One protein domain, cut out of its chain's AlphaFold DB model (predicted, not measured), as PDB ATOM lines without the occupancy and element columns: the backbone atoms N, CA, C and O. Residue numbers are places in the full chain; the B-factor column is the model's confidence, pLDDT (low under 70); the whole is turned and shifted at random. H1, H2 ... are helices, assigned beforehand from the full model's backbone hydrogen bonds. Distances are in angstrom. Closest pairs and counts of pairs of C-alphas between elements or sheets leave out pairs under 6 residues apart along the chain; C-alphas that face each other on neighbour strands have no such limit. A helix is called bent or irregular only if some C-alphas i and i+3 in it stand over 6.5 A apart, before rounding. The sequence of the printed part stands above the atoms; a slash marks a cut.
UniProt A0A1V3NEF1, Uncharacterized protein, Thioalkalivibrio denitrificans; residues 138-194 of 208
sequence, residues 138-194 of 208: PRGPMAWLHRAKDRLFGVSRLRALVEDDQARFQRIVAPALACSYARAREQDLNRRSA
ATOM      1  N   PRO A 138      32.011   4.335  42.324       60.12
ATOM      2  CA  PRO A 138      32.107   2.960  42.774       60.12
ATOM      3  C   PRO A 138      32.481   2.905  44.260       60.12
ATOM      4  O   PRO A 138      33.577   3.294  44.668       60.12
ATOM      5  N   ARG A 139      31.562   2.379  45.073       59.25
ATOM      6  CA  ARG A 139      31.746   2.136  46.508       59.25
ATOM      7  C   ARG A 139      32.302   0.723  46.721       59.25
ATOM      8  O   ARG A 139      31.696  -0.250  46.286       59.25
ATOM      9  N   GLY A 140      33.459   0.595  47.377       57.78
ATOM     10  CA  GLY A 140      33.972  -0.705  47.833       57.78
ATOM     11  C   GLY A 140      35.502  -0.796  47.995       57.78
ATOM     12  O   GLY A 140      36.231  -0.113  47.269       57.78
ATOM     13  N   PRO A 141      36.002  -1.667  48.900       52.38
ATOM     14  CA  PRO A 141      37.407  -1.730  49.339       52.38
ATOM     15  C   PRO A 141      38.392  -2.403  48.354       52.38
ATOM     16  O   PRO A 141      39.527  -2.705  48.712       52.38
ATOM     17  N   MET A 142      38.018  -2.629  47.093       58.00
ATOM     18  CA  MET A 142      38.853  -3.353  46.118       58.00
ATOM     19  C   MET A 142      39.727  -2.405  45.280       58.00
ATOM     20  O   MET A 142      39.484  -2.194  44.092       58.00
ATOM     21  N   ALA A 143      40.774  -1.838  45.888       56.19
ATOM     22  CA  ALA A 143      41.702  -0.884  45.258       56.19
ATOM     23  C   ALA A 143      42.343  -1.375  43.937       56.19
ATOM     24  O   ALA A 143      42.692  -0.566  43.077       56.19
ATOM     25  N   TRP A 144      42.476  -2.692  43.743       62.09
ATOM     26  CA  TRP A 144      43.049  -3.277  42.525       62.09
ATOM     27  C   TRP A 144      42.069  -3.285  41.338       62.09
ATOM     28  O   TRP A 144      42.476  -3.005  40.210       62.09
ATOM     29  N   LEU A 145      40.771  -3.508  41.589       63.59
ATOM     30  CA  LEU A 145      39.725  -3.437  40.560       63.59
ATOM     31  C   LEU A 145      39.524  -2.001  40.067       63.59
ATOM     32  O   LEU A 145      39.248  -1.784  38.890       63.59
ATOM     33  N   HIS A 146      39.695  -1.019  40.960       60.50
ATOM     34  CA  HIS A 146      39.600   0.401  40.619       60.50
ATOM     35  C   HIS A 146      40.708   0.844  39.665       60.50
ATOM     36  O   HIS A 146      40.412   1.573  38.733       60.50
ATOM     37  N   ARG A 147      41.947   0.340  39.786       61.09
ATOM     38  CA  ARG A 147      43.015   0.650  38.809       61.09
ATOM     39  C   ARG A 147      42.722   0.090  37.415       61.09
ATOM     40  O   ARG A 147      43.013   0.745  36.416       61.09
ATOM     41  N   ALA A 148      42.139  -1.107  37.338       63.62
ATOM     42  CA  ALA A 148      41.717  -1.695  36.067       63.62
ATOM     43  C   ALA A 148      40.512  -0.941  35.469       63.62
ATOM     44  O   ALA A 148      40.507  -0.627  34.279       63.62
ATOM     45  N   LYS A 149      39.525  -0.575  36.301       61.34
ATOM     46  CA  LYS A 149      38.375   0.247  35.895       61.34
ATOM     47  C   LYS A 149      38.745   1.692  35.570       61.34
ATOM     48  O   LYS A 149      38.099   2.274  34.714       61.34
ATOM     49  N   ASP A 150      39.774   2.271  36.171       62.34
ATOM     50  CA  ASP A 150      40.234   3.631  35.869       62.34
ATOM     51  C   ASP A 150      40.719   3.755  34.429       62.34
ATOM     52  O   ASP A 150      40.392   4.725  33.745       62.34
ATOM     53  N   ARG A 151      41.434   2.734  33.942       61.88
ATOM     54  CA  ARG A 151      41.896   2.665  32.551       61.88
ATOM     55  C   ARG A 151      40.764   2.457  31.543       61.88
ATOM     56  O   ARG A 151      40.896   2.915  30.415       61.88
ATOM     57  N   LEU A 152      39.686   1.778  31.938       59.34
ATOM     58  CA  LEU A 152      38.568   1.422  31.052       59.34
ATOM     59  C   LEU A 152      37.360   2.377  31.139       59.34
ATOM     60  O   LEU A 152      36.666   2.558  30.147       59.34
ATOM     61  N   PHE A 153      37.106   2.991  32.295       60.22
ATOM     62  CA  PHE A 153      35.866   3.716  32.611       60.22
ATOM     63  C   PHE A 153      36.092   5.094  33.263       60.22
ATOM     64  O   PHE A 153      35.124   5.783  33.570       60.22
ATOM     65  N   GLY A 154      37.342   5.523  33.487       63.19
ATOM     66  CA  GLY A 154      37.644   6.867  34.004       63.19
ATOM     67  C   GLY A 154      37.159   7.132  35.436       63.19
ATOM     68  O   GLY A 154      36.848   8.271  35.780       63.19
ATOM     69  N   VAL A 155      37.089   6.098  36.273       63.66
ATOM     70  CA  VAL A 155      36.514   6.129  37.628       63.66
ATOM     71  C   VAL A 155      37.164   7.171  38.560       63.66
ATOM     72  O   VAL A 155      36.452   7.871  39.281       63.66
ATOM     73  N   SER A 156      38.480   7.373  38.508       66.62
ATOM     74  CA  SER A 156      39.169   8.398  39.307       66.62
ATOM     75  C   SER A 156      38.819   9.824  38.886       66.62
ATOM     76  O   SER A 156      38.884  10.727  39.717       66.62
ATOM     77  N   ARG A 157      38.341  10.043  37.651       71.69
ATOM     78  CA  ARG A 157      37.798  11.349  37.244       71.69
ATOM     79  C   ARG A 157      36.453  11.635  37.905       71.69
ATOM     80  O   ARG A 157      36.211  12.777  38.264       71.69
ATOM     81  N   LEU A 158      35.601  10.622  38.073       73.00
ATOM     82  CA  LEU A 158      34.323  10.766  38.785       73.00
ATOM     83  C   LEU A 158      34.558  11.041  40.270       73.00
ATOM     84  O   LEU A 158      33.938  11.937  40.828       73.00
ATOM     85  N   ARG A 159      35.507  10.329  40.885       74.25
ATOM     86  CA  ARG A 159      35.887  10.553  42.284       74.25
ATOM     87  C   ARG A 159      36.445  11.957  42.522       74.25
ATOM     88  O   ARG A 159      36.006  12.626  43.448       74.25
ATOM     89  N   ALA A 160      37.320  12.433  41.635       80.31
ATOM     90  CA  ALA A 160      37.844  13.795  41.705       80.31
ATOM     91  C   ALA A 160      36.736  14.864  41.628       80.31
ATOM     92  O   ALA A 160      36.869  15.915  42.233       80.31
ATOM     93  N   LEU A 161      35.630  14.599  40.922       81.38
ATOM     94  CA  LEU A 161      34.482  15.518  40.852       81.38
ATOM     95  C   LEU A 161      33.585  15.456  42.100       81.38
ATOM     96  O   LEU A 161      32.887  16.418  42.396       81.38
ATOM     97  N   VAL A 162      33.579  14.339  42.830       81.75
ATOM     98  CA  VAL A 162      32.902  14.247  44.136       81.75
ATOM     99  C   VAL A 162      33.681  15.037  45.190       81.75
ATOM    100  O   VAL A 162      33.077  15.735  45.992       81.75
ATOM    101  N   GLU A 163      35.010  14.949  45.166       83.75
ATOM    102  CA  GLU A 163      35.891  15.531  46.189       83.75
ATOM    103  C   GLU A 163      36.210  17.025  45.965       83.75
ATOM    104  O   GLU A 163      36.553  17.716  46.921       83.75
ATOM    105  N   ASP A 164      36.090  17.535  44.732       86.62
ATOM    106  CA  ASP A 164      36.403  18.928  44.376       86.62
ATOM    107  C   ASP A 164      35.154  19.683  43.884       86.62
ATOM    108  O   ASP A 164      34.716  19.546  42.734       86.62
ATOM    109  N   ASP A 165      34.604  20.518  44.768       82.88
ATOM    110  CA  ASP A 165      33.436  21.367  44.514       82.88
ATOM    111  C   ASP A 165      33.650  22.330  43.341       82.88
ATOM    112  O   ASP A 165      32.758  22.526  42.511       82.88
ATOM    113  N   GLN A 166      34.846  22.912  43.219       84.75
ATOM    114  CA  GLN A 166      35.150  23.856  42.149       84.75
ATOM    115  C   GLN A 166      35.219  23.135  40.800       84.75
ATOM    116  O   GLN A 166      34.653  23.613  39.809       84.75
ATOM    117  N   ALA A 167      35.873  21.972  40.745       85.62
ATOM    118  CA  ALA A 167      35.926  21.163  39.533       85.62
ATOM    119  C   ALA A 167      34.535  20.663  39.126       85.62
ATOM    120  O   ALA A 167      34.204  20.686  37.935       85.62
ATOM    121  N   ARG A 168      33.702  20.247  40.088       89.75
ATOM    122  CA  ARG A 168      32.310  19.849  39.839       89.75
ATOM    123  C   ARG A 168      31.491  21.000  39.279       89.75
ATOM    124  O   ARG A 168      30.835  20.835  38.245       89.75
ATOM    125  N   PHE A 169      31.597  22.178  39.892       85.62
ATOM    126  CA  PHE A 169      30.906  23.368  39.424       85.62
ATOM    127  C   PHE A 169      31.286  23.712  37.978       85.62
ATOM    128  O   PHE A 169      30.418  23.836  37.113       85.62
ATOM    129  N   GLN A 170      32.586  23.809  37.687       87.69
ATOM    130  CA  GLN A 170      33.083  24.223  36.372       87.69
ATOM    131  C   GLN A 170      32.782  23.209  35.263       87.69
ATOM    132  O   GLN A 170      32.579  23.596  34.112       87.69
ATOM    133  N   ARG A 171      32.778  21.910  35.582       86.75
ATOM    134  CA  ARG A 171      32.693  20.844  34.573       86.75
ATOM    135  C   ARG A 171      31.298  20.267  34.397       86.75
ATOM    136  O   ARG A 171      31.039  19.677  33.352       86.75
ATOM    137  N   ILE A 172      30.425  20.414  35.391       86.94
ATOM    138  CA  ILE A 172      29.079  19.833  35.374       86.94
ATOM    139  C   ILE A 172      28.028  20.922  35.534       86.94
ATOM    140  O   ILE A 172      27.225  21.127  34.626       86.94
ATOM    141  N   VAL A 173      28.046  21.633  36.663       83.56
ATOM    142  CA  VAL A 173      26.949  22.533  37.052       83.56
ATOM    143  C   VAL A 173      26.828  23.715  36.093       83.56
ATOM    144  O   VAL A 173      25.770  23.915  35.498       83.56
ATOM    145  N   ALA A 174      27.907  24.472  35.886       80.94
ATOM    146  CA  ALA A 174      27.880  25.663  35.042       80.94
ATOM    147  C   ALA A 174      27.546  25.350  33.566       80.94
ATOM    148  O   ALA A 174      26.667  26.016  33.015       80.94
ATOM    149  N   PRO A 175      28.141  24.326  32.916       82.81
ATOM    150  CA  PRO A 175      27.761  23.950  31.554       82.81
ATOM    151  C   PRO A 175      26.308  23.478  31.438       82.81
ATOM    152  O   PRO A 175      25.620  23.850  30.485       82.81
ATOM    153  N   ALA A 176      25.822  22.684  32.399       79.50
ATOM    154  CA  ALA A 176      24.444  22.202  32.397       79.50
ATOM    155  C   ALA A 176      23.446  23.359  32.529       79.50
ATOM    156  O   ALA A 176      22.481  23.418  31.768       79.50
ATOM    157  N   LEU A 177      23.717  24.307  33.432       78.62
ATOM    158  CA  LEU A 177      22.921  25.522  33.601       78.62
ATOM    159  C   LEU A 177      22.948  26.418  32.363       78.62
ATOM    160  O   LEU A 177      21.907  26.901  31.930       78.62
ATOM    161  N   ALA A 178      24.118  26.623  31.757       77.94
ATOM    162  CA  ALA A 178      24.227  27.414  30.536       77.94
ATOM    163  C   ALA A 178      23.424  26.782  29.386       77.94
ATOM    164  O   ALA A 178      22.703  27.479  28.669       77.94
ATOM    165  N   CYS A 179      23.506  25.457  29.234       79.12
ATOM    166  CA  CYS A 179      22.773  24.726  28.205       79.12
ATOM    167  C   CYS A 179      21.257  24.747  28.448       79.12
ATOM    168  O   CYS A 179      20.494  24.996  27.512       79.12
ATOM    169  N   SER A 180      20.805  24.522  29.686       74.44
ATOM    170  CA  SER A 180      19.378  24.570  30.022       74.44
ATOM    171  C   SER A 180      18.806  25.977  29.840       74.44
ATOM    172  O   SER A 180      17.735  26.120  29.250       74.44
ATOM    173  N   TYR A 181      19.551  27.011  30.238       74.88
ATOM    174  CA  TYR A 181      19.184  28.406  30.010       74.88
ATOM    175  C   TYR A 181      19.068  28.734  28.517       74.88
ATOM    176  O   TYR A 181      18.059  29.300  28.092       74.88
ATOM    177  N   ALA A 182      20.065  28.359  27.707       73.75
ATOM    178  CA  ALA A 182      20.048  28.599  26.264       73.75
ATOM    179  C   ALA A 182      18.824  27.949  25.603       73.75
ATOM    180  O   ALA A 182      18.075  28.622  24.895       73.75
ATOM    181  N   ARG A 183      18.547  26.679  25.930       75.44
ATOM    182  CA  ARG A 183      17.367  25.955  25.428       75.44
ATOM    183  C   ARG A 183      16.054  26.604  25.854       75.44
ATOM    184  O   ARG A 183      15.155  26.763  25.034       75.44
ATOM    185  N   ALA A 184      15.926  26.990  27.123       73.94
ATOM    186  CA  ALA A 184      14.720  27.650  27.618       73.94
ATOM    187  C   ALA A 184      14.478  28.992  26.906       73.94
ATOM    188  O   ALA A 184      13.343  29.325  26.560       73.94
ATOM    189  N   ARG A 185      15.551  29.743  26.630       75.12
ATOM    190  CA  ARG A 185      15.485  31.010  25.895       75.12
ATOM    191  C   ARG A 185      15.054  30.817  24.444       75.12
ATOM    192  O   ARG A 185      14.216  31.574  23.964       75.12
ATOM    193  N   GLU A 186      15.592  29.813  23.759       80.00
ATOM    194  CA  GLU A 186      15.172  29.459  22.396       80.00
ATOM    195  C   GLU A 186      13.684  29.092  22.348       80.00
ATOM    196  O   GLU A 186      12.955  29.559  21.476       80.00
ATOM    197  N   GLN A 187      13.193  28.331  23.328       79.31
ATOM    198  CA  GLN A 187      11.773  27.978  23.415       79.31
ATOM    199  C   GLN A 187      10.865  29.195  23.636       79.31
ATOM    200  O   GLN A 187       9.801  29.272  23.025       79.31
ATOM    201  N   ASP A 188      11.256  30.142  24.492       74.25
ATOM    202  CA  ASP A 188      10.495  31.381  24.713       74.25
ATOM    203  C   ASP A 188      10.443  32.248  23.447       74.25
ATOM    204  O   ASP A 188       9.381  32.762  23.097       74.25
ATOM    205  N   LEU A 189      11.559  32.358  22.717       75.88
ATOM    206  CA  LEU A 189      11.592  33.049  21.425       75.88
ATOM    207  C   LEU A 189      10.649  32.385  20.418       75.88
ATOM    208  O   LEU A 189       9.815  33.069  19.832       75.88
ATOM    209  N   ASN A 190      10.709  31.058  20.290       80.62
ATOM    210  CA  ASN A 190       9.844  30.314  19.374       80.62
ATOM    211  C   ASN A 190       8.356  30.469  19.722       80.62
ATOM    212  O   ASN A 190       7.532  30.636  18.827       80.62
ATOM    213  N   ARG A 191       7.998  30.461  21.015       79.00
ATOM    214  CA  ARG A 191       6.611  30.682  21.462       79.00
ATOM    215  C   ARG A 191       6.099  32.075  21.111       79.00
ATOM    216  O   ARG A 191       4.934  32.207  20.756       79.00
ATOM    217  N   ARG A 192       6.942  33.104  21.222       76.19
ATOM    218  CA  ARG A 192       6.562  34.481  20.873       76.19
ATOM    219  C   ARG A 192       6.382  34.651  19.373       76.19
ATOM    220  O   ARG A 192       5.363  35.192  18.972       76.19
ATOM    221  N   SER A 193       7.296  34.112  18.568       80.19
ATOM    222  CA  SER A 193       7.152  34.121  17.108       80.19
ATOM    223  C   SER A 193       5.876  33.403  16.663       80.19
ATOM    224  O   SER A 193       5.127  33.933  15.852       80.19
ATOM    225  N   ALA A 194       5.566  32.245  17.258       78.94
ATOM    226  CA  ALA A 194       4.328  31.522  16.972       78.94
ATOM    227  C   ALA A 194       3.062  32.294  17.401       78.94
ATOM    228  O   ALA A 194       2.030  32.192  16.746       78.94
TER     229      ALA A 194
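Overview. This is residues 138 to 194 of the 208 residues of an uncharacterized protein of Thioalkalivibrio denitrificans (UniProt A0A1V3NEF1). Two short helices, H1 then H2, turn corners to make a small head, and the long helix H3 makes most of the length, its residues 174 to 194 sticking out as an arm. The printed part has 57 residues with three named helices and no named strand, all helix. It is extended, with a radius of gyration of the C-alphas of 18.3 A and spans of 58 by 22 by 16 A.

Arrangement. H1, residues 143 to 153, and H2, residues 155 to 163, only just touch, only at the corner, with 3 pairs of C-alphas within 8 A; the closest, of Asp 150 and Ser 156, are 6.0 A apart. Their lines are about perpendicular, at 77 degrees. H3, residues 165 to 194, touches H2 only at the corner, with residues 167 to 168 alone; the closest C-alphas, of Leu 161 and Arg 168, are 4.9 A apart. These lines are about perpendicular, at 88 degrees. H1 and H3 are apart. Every O i to N i+4 pair is within hydrogen-bond range in H2, 6 of 7 in H1 and 24 of 26 in H3.

Along the chain. H1 begins at C-alpha 143 (41.702, -0.884, 45.258); H3, 41.3 A long, ends at C-alpha 194 (4.328, 31.522, 16.972). H3 has a kink of 28 degrees near residue 172 and is only just irregular: C-alphas 171 and 174 are 6.8 A apart.

Size, cuts and confidence. The C-alphas farthest apart, of Trp 144 and Ala 194, are 58.0 A apart. The printed part has no cut, and both links are tight. Residues 138 to 156 have pLDDT under 70.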